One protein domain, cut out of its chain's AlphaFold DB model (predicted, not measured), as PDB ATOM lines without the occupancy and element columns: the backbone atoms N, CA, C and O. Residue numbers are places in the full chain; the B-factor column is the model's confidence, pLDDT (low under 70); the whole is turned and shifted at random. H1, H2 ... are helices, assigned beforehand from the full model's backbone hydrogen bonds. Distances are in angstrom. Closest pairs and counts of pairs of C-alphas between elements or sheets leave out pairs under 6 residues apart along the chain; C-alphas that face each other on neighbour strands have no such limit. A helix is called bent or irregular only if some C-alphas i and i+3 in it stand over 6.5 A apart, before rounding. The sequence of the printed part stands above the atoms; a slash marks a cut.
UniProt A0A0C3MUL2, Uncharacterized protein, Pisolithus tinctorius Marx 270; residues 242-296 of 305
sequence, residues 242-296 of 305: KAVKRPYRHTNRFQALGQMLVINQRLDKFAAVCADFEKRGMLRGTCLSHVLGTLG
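What this domain is: This is residues 242 to 296 of the 305 residues of an uncharacterized protein of Pisolithus tinctorius Marx 270 (UniProt A0A0C3MUL2). One long helix, H2, makes most of the length of an extended rod, with a short helix, H1, packed across the first part of it and a second short helix, H3, sticking out free beyond its other end. H1 and H2 meet at a steep angle, joined by a tight loop, while H3 touches no helix, and residues 284 to 296, which hold it, stand free. The printed part has 55 residues with three named helices in the order H1, H2, H3 and no named strand; its class is all helix. It is extended, with a radius of gyration of the C-alphas of 17.1 A, and spans 53 by 20 by 13 A.

How they stand to each other: H1, residues 242 to 250, touches H2, residues 256 to 279, with 10 pairs of C-alphas within 8 A. Their closest C-alphas are those of Pro 247 and Met 260, 5.1 A apart. H2 touches H1 with residues 256 to 264 alone. The two helices run opposite ways at a steep tilt of 61 degrees, and their centres are 13.0 A apart. The link between them, 5 residues, is tight. A short link of 7 residues leads from H2 to H3, residues 287 to 294. H3 is apart from H2 and apart from H1. Every O i to N i+4 pair is within hydrogen-bond range in H2 and H3, against 3 of 5 in H1.

Where its parts are: H1 begins at Lys 242, with its C-alpha at (181.936, 285.855, 215.518), and ends at His 250. It is only just irregular: C-alphas 243 and 246 are 6.7 A apart, and its line is a rough one. H2 runs from Ala 256, with its C-alpha at (193.361, 276.161, 213.840), to Lys 279, with its C-alpha at (161.585, 283.642, 202.087), and measures 34.7 A from first to last C-alpha. H3 runs from Cys 287 to Thr 294, whose C-alpha is at (148.093, 267.679, 211.040). From first to last C-alpha, H1 measures 11.7 A and H3 10.6 A.

The domain as a whole: The two C-alphas farthest apart are those of Gln 255 and Gly 296, 53.7 A. Residues 268 to 273 and 276 to 281 stand free too, of which 268 to 273 and 276 to 279 belong to H2. Without the stretches that stand free, the body has 30 residues and spans 39 by 14 by 12 A. The printed part has no cut, and neither of its two links is long. The mean pLDDT of the printed part is 88.7, that of H2 is 95 and that of H3 is 74; residue 296 is under 70.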
ATOM      1  N   LYS A 242     182.713 286.829 216.297       88.94
ATOM      2  CA  LYS A 242     181.936 285.855 215.518       88.94
ATOM      3  C   LYS A 242     182.793 285.056 214.535       88.94
ATOM      4  O   LYS A 242     182.614 283.850 214.474       88.94
ATOM      5  N   ALA A 243     183.712 285.705 213.826       89.69
ATOM      6  CA  ALA A 243     184.510 285.090 212.764       89.69
ATOM      7  C   ALA A 243     185.815 284.445 213.260       89.69
ATOM      8  O   ALA A 243     186.371 283.588 212.579       89.69
ATOM      9  N   VAL A 244     186.325 284.844 214.432       91.56
ATOM     10  CA  VAL A 244     187.624 284.376 214.944       91.56
ATOM     11  C   VAL A 244     187.480 283.723 216.314       91.56
ATOM     12  O   VAL A 244     187.662 282.513 216.435       91.56
ATOM     13  N   LYS A 245     187.105 284.481 217.359       90.62
ATOM     14  CA  LYS A 245     187.128 283.968 218.747       90.62
ATOM     15  C   LYS A 245     186.193 282.765 218.942       90.62
ATOM     16  O   LYS A 245     186.580 281.798 219.595       90.62
ATOM     17  N   ARG A 246     184.968 282.809 218.402       93.25
ATOM     18  CA  ARG A 246     184.007 281.696 218.497       93.25
ATOM     19  C   ARG A 246     184.486 280.470 217.709       93.25
ATOM     20  O   ARG A 246     184.616 279.434 218.353       93.25
ATOM     21  N   PRO A 247     184.807 280.537 216.403       93.94
ATOM     22  CA  PRO A 247     185.347 279.395 215.666       93.94
ATOM     23  C   PRO A 247     186.591 278.802 216.318       93.94
ATOM     24  O   PRO A 247     186.629 277.596 216.524       93.94
ATOM     25  N   TYR A 248     187.545 279.635 216.752       94.06
ATOM     26  CA  TYR A 248     188.763 279.177 217.426       94.06
ATOM     27  C   TYR A 248     188.459 278.294 218.645       94.06
ATOM     28  O   TYR A 248     189.052 277.228 218.795       94.06
ATOM     29  N   ARG A 249     187.484 278.683 219.482       93.44
ATOM     30  CA  ARG A 249     187.048 277.895 220.651       93.44
ATOM     31  C   ARG A 249     186.455 276.528 220.293       93.44
ATOM     32  O   ARG A 249     186.487 275.650 221.143       93.44
ATOM     33  N   HIS A 250     185.927 276.360 219.079       91.50
ATOM     34  CA  HIS A 250     185.390 275.087 218.582       91.50
ATOM     35  C   HIS A 250     186.449 274.227 217.871       91.50
ATOM     36  O   HIS A 250     186.159 273.091 217.507       91.50
ATOM     37  N   THR A 251     187.659 274.749 217.650       94.25
ATOM     38  CA  THR A 251     188.765 273.972 217.070       94.25
ATOM     39  C   THR A 251     189.481 273.139 218.128       94.25
ATOM     40  O   THR A 251     189.426 273.433 219.323       94.25
ATOM     41  N   ASN A 252     190.266 272.161 217.679       94.56
ATOM     42  CA  ASN A 252     191.216 271.446 218.538       94.56
ATOM     43  C   ASN A 252     192.501 272.256 218.845       94.56
ATOM     44  O   ASN A 252     193.409 271.737 219.489       94.56
ATOM     45  N   ARG A 253     192.586 273.517 218.388       91.81
ATOM     46  CA  ARG A 253     193.724 274.452 218.522       91.81
ATOM     47  C   ARG A 253     195.014 274.062 217.786       91.81
ATOM     48  O   ARG A 253     195.963 274.839 217.811       91.81
ATOM     49  N   PHE A 254     195.048 272.939 217.073       93.44
ATOM     50  CA  PHE A 254     196.164 272.541 216.215       93.44
ATOM     51  C   PHE A 254     195.888 272.948 214.764       93.44
ATOM     52  O   PHE A 254     194.874 272.545 214.202       93.44
ATOM     53  N   GLN A 255     196.759 273.759 214.149       92.44
ATOM     54  CA  GLN A 255     196.535 274.291 212.789       92.44
ATOM     55  C   GLN A 255     195.127 274.917 212.638       92.44
ATOM     56  O   GLN A 255     194.374 274.648 211.700       92.44
ATOM     57  N   ALA A 256     194.743 275.728 213.630       92.38
ATOM     58  CA  ALA A 256     193.361 276.161 213.840       92.38
ATOM     59  C   ALA A 256     192.786 277.007 212.692       92.38
ATOM     60  O   ALA A 256     191.577 276.983 212.480       92.38
ATOM     61  N   LEU A 257     193.622 277.719 211.928       93.94
ATOM     62  CA  LEU A 257     193.161 278.620 210.868       93.94
ATOM     63  C   LEU A 257     192.298 277.897 209.823       93.94
ATOM     64  O   LEU A 257     191.189 278.344 209.535       93.94
ATOM     65  N   GLY A 258     192.753 276.746 209.314       95.31
ATOM     66  CA  GLY A 258     191.988 275.966 208.336       95.31
ATOM     67  C   GLY A 258     190.638 275.501 208.890       95.31
ATOM     68  O   GLY A 258     189.611 275.612 208.222       95.31
ATOM     69  N   GLN A 259     190.609 275.065 210.152       95.94
ATOM     70  CA  GLN A 259     189.374 274.656 210.827       95.94
ATOM     71  C   GLN A 259     188.404 275.831 211.001       95.94
ATOM     72  O   GLN A 259     187.209 275.690 210.752       95.94
ATOM     73  N   MET A 260     188.912 277.005 211.382       96.62
ATOM     74  CA  MET A 260     188.106 278.215 211.544       96.62
ATOM     75  C   MET A 260     187.480 278.665 210.225       96.62
ATOM     76  O   MET A 260     186.300 279.010 210.207       96.62
ATOM     77  N   LEU A 261     188.233 278.609 209.121       96.06
ATOM     78  CA  LEU A 261     187.720 278.923 207.786       96.06
ATOM     79  C   LEU A 261     186.578 277.980 207.383       96.06
ATOM     80  O   LEU A 261     185.544 278.441 206.905       96.06
ATOM     81  N   VAL A 262     186.715 276.673 207.641       96.25
ATOM     82  CA  VAL A 262     185.650 275.691 207.376       96.25
ATOM     83  C   VAL A 262     184.416 275.946 208.248       96.25
ATOM     84  O   VAL A 262     183.293 275.875 207.749       96.25
ATOM     85  N   ILE A 263     184.599 276.265 209.534       94.81
ATOM     86  CA  ILE A 263     183.492 276.605 210.442       94.81
ATOM     87  C   ILE A 263     182.748 277.845 209.941       94.81
ATOM     88  O   ILE A 263     181.526 277.799 209.821       94.81
ATOM     89  N   ASN A 264     183.467 278.920 209.605       95.56
ATOM     90  CA  ASN A 264     182.861 280.137 209.065       95.56
ATOM     91  C   ASN A 264     182.088 279.842 207.776       95.56
ATOM     92  O   ASN A 264     180.915 280.185 207.685       95.56
ATOM     93  N   GLN A 265     182.683 279.090 206.841       96.44
ATOM     94  CA  GLN A 265     182.006 278.708 205.601       96.44
ATOM     95  C   GLN A 265     180.706 277.927 205.863       96.44
ATOM     96  O   GLN A 265     179.707 278.132 205.175       96.44
ATOM     97  N   ARG A 266     180.698 277.013 206.843       95.38
ATOM     98  CA  ARG A 266     179.488 276.262 207.219       95.38
ATOM     99  C   ARG A 266     178.420 277.172 207.819       95.38
ATOM    100  O   ARG A 266     177.256 277.024 207.461       95.38
ATOM    101  N   LEU A 267     178.805 278.100 208.694       93.88
ATOM    102  CA  LEU A 267     177.883 279.069 209.291       93.88
ATOM    103  C   LEU A 267     177.268 279.990 208.229       93.88
ATOM    104  O   LEU A 267     176.061 280.207 208.259       93.88
ATOM    105  N   ASP A 268     178.062 280.452 207.261       94.19
ATOM    106  CA  ASP A 268     177.581 281.294 206.161       94.19
ATOM    107  C   ASP A 268     176.602 280.534 205.256       94.19
ATOM    108  O   ASP A 268     175.523 281.034 204.939       94.19
ATOM    109  N   LYS A 269     176.930 279.282 204.901       95.94
ATOM    110  CA  LYS A 269     176.026 278.395 204.147       95.94
ATOM    111  C   LYS A 269     174.716 278.157 204.900       95.94
ATOM    112  O   LYS A 269     173.650 278.210 204.297       95.94
ATOM    113  N   PHE A 270     174.785 277.920 206.208       94.50
ATOM    114  CA  PHE A 270     173.600 277.713 207.035       94.50
ATOM    115  C   PHE A 270     172.726 278.973 207.098       94.50
ATOM    116  O   PHE A 270     171.519 278.887 206.897       94.50
ATOM    117  N   ALA A 271     173.332 280.149 207.290       93.25
ATOM    118  CA  ALA A 271     172.616 281.422 207.280       93.25
ATOM    119  C   ALA A 271     171.918 281.686 205.934       93.25
ATOM    120  O   ALA A 271     170.760 282.104 205.920       93.25
ATOM    121  N   ALA A 272     172.582 281.388 204.811       94.75
ATOM    122  CA  ALA A 272     171.994 281.514 203.477       94.75
ATOM    123  C   ALA A 272     170.787 280.579 203.279       94.75
ATOM    124  O   ALA A 272     169.753 281.010 202.772       94.75
ATOM    125  N   VAL A 273     170.888 279.323 203.729       95.62
ATOM    126  CA  VAL A 273     169.777 278.356 203.671       95.62
ATOM    127  C   VAL A 273     168.606 278.795 204.553       95.62
ATOM    128  O   VAL A 273     167.462 278.738 204.110       95.62
ATOM    129  N   CYS A 274     168.863 279.281 205.772       92.00
ATOM    130  CA  CYS A 274     167.807 279.815 206.635       92.00
ATOM    131  C   CYS A 274     167.061 280.979 205.971       92.00
ATOM    132  O   CYS A 274     165.833 280.996 205.999       92.00
ATOM    133  N   ALA A 275     167.779 281.907 205.332       92.62
ATOM    134  CA  ALA A 275     167.165 283.025 204.620       92.62
ATOM    135  C   ALA A 275     166.312 282.565 203.420       92.62
ATOM    136  O   ALA A 275     165.221 283.097 203.204       92.62
ATOM    137  N   ASP A 276     166.763 281.556 202.660       95.00
ATOM    138  CA  ASP A 276     165.969 280.949 201.577       95.00
ATOM    139  C   ASP A 276     164.675 280.319 202.111       95.00
ATOM    140  O   ASP A 276     163.580 280.594 201.615       95.00
ATOM    141  N   PHE A 277     164.783 279.518 203.171       93.88
ATOM    142  CA  PHE A 277     163.633 278.854 203.779       93.88
ATOM    143  C   PHE A 277     162.645 279.852 204.388       93.88
ATOM    144  O   PHE A 277     161.434 279.672 204.249       93.88
ATOM    145  N   GLU A 278     163.127 280.928 205.010       91.81
ATOM    146  CA  GLU A 278     162.277 282.005 205.517       91.81
ATOM    147  C   GLU A 278     161.514 282.702 204.384       91.81
ATOM    148  O   GLU A 278     160.292 282.855 204.467       91.81
ATOM    149  N   LYS A 279     162.198 283.036 203.280       92.12
ATOM    150  CA  LYS A 279     161.585 283.642 202.087       92.12
ATOM    151  C   LYS A 279     160.506 282.747 201.473       92.12
ATOM    152  O   LYS A 279     159.499 283.245 200.976       92.12
ATOM    153  N   ARG A 280     160.694 281.428 201.536       91.69
ATOM    154  CA  ARG A 280     159.728 280.418 201.073       91.69
ATOM    155  C   ARG A 280     158.621 280.118 202.088       91.69
ATOM    156  O   ARG A 280     157.773 279.273 201.820       91.69
ATOM    157  N   GLY A 281     158.624 280.771 203.252       88.75
ATOM    158  CA  GLY A 281     157.653 280.537 204.323       88.75
ATOM    159  C   GLY A 281     157.823 279.197 205.047       88.75
ATOM    160  O   GLY A 281     156.968 278.834 205.847       88.75
ATOM    161  N   MET A 282     158.924 278.479 204.812       87.12
ATOM    162  CA  MET A 282     159.193 277.150 205.377       87.12
ATOM    163  C   MET A 282     159.614 277.193 206.852       87.12
ATOM    164  O   MET A 282     159.647 276.157 207.508       87.12
ATOM    165  N   LEU A 283     159.934 278.382 207.376       83.19
ATOM    166  CA  LEU A 283     160.271 278.610 208.787       83.19
ATOM    167  C   LEU A 283     159.135 279.292 209.573       83.19
ATOM    168  O   LEU A 283     159.361 279.788 210.674       83.19
ATOM    169  N   ARG A 284     157.913 279.354 209.019       77.38
ATOM    170  CA  ARG A 284     156.744 279.913 209.715       77.38
ATOM    171  C   ARG A 284     156.028 278.829 210.524       77.38
ATOM    172  O   ARG A 284     155.643 277.799 209.983       77.38
ATOM    173  N   GLY A 285     155.792 279.109 211.805       72.88
ATOM    174  CA  GLY A 285     155.174 278.178 212.753       72.88
ATOM    175  C   GLY A 285     156.203 277.407 213.585       72.88
ATOM    176  O   GLY A 285     157.408 277.501 213.379       72.88
ATOM    177  N   THR A 286     155.726 276.656 214.570       76.81
ATOM    178  CA  THR A 286     156.543 275.730 215.361       76.81
ATOM    179  C   THR A 286     156.298 274.300 214.888       76.81
ATOM    180  O   THR A 286     155.261 273.997 214.295       76.81
ATOM    181  N   CYS A 287     157.214 273.376 215.202       73.56
ATOM    182  CA  CYS A 287     156.948 271.945 215.002       73.56
ATOM    183  C   CYS A 287     155.620 271.536 215.665       73.56
ATOM    184  O   CYS A 287     154.856 270.761 215.101       73.56
ATOM    185  N   LEU A 288     155.309 272.139 216.818       73.69
ATOM    186  CA  LEU A 288     154.052 271.942 217.529       73.69
ATOM    187  C   LEU A 288     152.839 272.444 216.730       73.69
ATOM    188  O   LEU A 288     151.868 271.708 216.608       73.69
ATOM    189  N   SER A 289     152.880 273.646 216.140       74.69
ATOM    190  CA  SER A 289     151.756 274.146 215.332       74.69
ATOM    191  C   SER A 289     151.532 273.315 214.069       74.69
ATOM    192  O   SER A 289     150.389 273.116 213.670       74.69
ATOM    193  N   HIS A 290     152.604 272.798 213.459       72.44
ATOM    194  CA  HIS A 290     152.495 271.891 212.318       72.44
ATOM    195  C   HIS A 290     151.833 270.568 212.724       72.44
ATOM    196  O   HIS A 290     150.845 270.168 212.112       72.44
ATOM    197  N   VAL A 291     152.320 269.921 213.791       74.38
ATOM    198  CA  VAL A 291     151.756 268.662 214.316       74.38
ATOM    199  C   VAL A 291     150.291 268.831 214.724       74.38
ATOM    200  O   VAL A 291     149.455 268.020 214.341       74.38
ATOM    201  N   LEU A 292     149.949 269.911 215.428       73.12
ATOM    202  CA  LEU A 292     148.567 270.212 215.814       73.12
ATOM    203  C   LEU A 292     147.659 270.442 214.599       73.12
ATOM    204  O   LEU A 292     146.544 269.924 214.571       73.12
ATOM    205  N   GLY A 293     148.155 271.130 213.566       73.88
ATOM    206  CA  GLY A 293     147.451 271.274 212.292       73.88
ATOM    207  C   GLY A 293     147.246 269.942 211.565       73.88
ATOM    208  O   GLY A 293     146.194 269.729 210.969       73.88
ATOM    209  N   THR A 294     148.203 269.011 211.666       75.56
ATOM    210  CA  THR A 294     148.093 267.679 211.040       75.56
ATOM    211  C   THR A 294     147.139 266.754 211.800       75.56
ATOM    212  O   THR A 294     146.501 265.896 211.199       75.56
ATOM    213  N   LEU A 295     147.017 266.944 213.116       79.19
ATOM    214  CA  LEU A 295     146.108 266.205 213.997       79.19
ATOM    215  C   LEU A 295     144.700 266.826 214.074       79.19
ATOM    216  O   LEU A 295     143.852 266.317 214.804       79.19
ATOM    217  N   GLY A 296     144.439 267.923 213.352       66.62
ATOM    218  CA  GLY A 296     143.143 268.611 213.350       66.62
ATOM    219  C   GLY A 296     142.806 269.342 214.657       66.62
ATOM    220  O   GLY A 296     141.649 269.685 214.892       66.62
TER     221      GLY A 296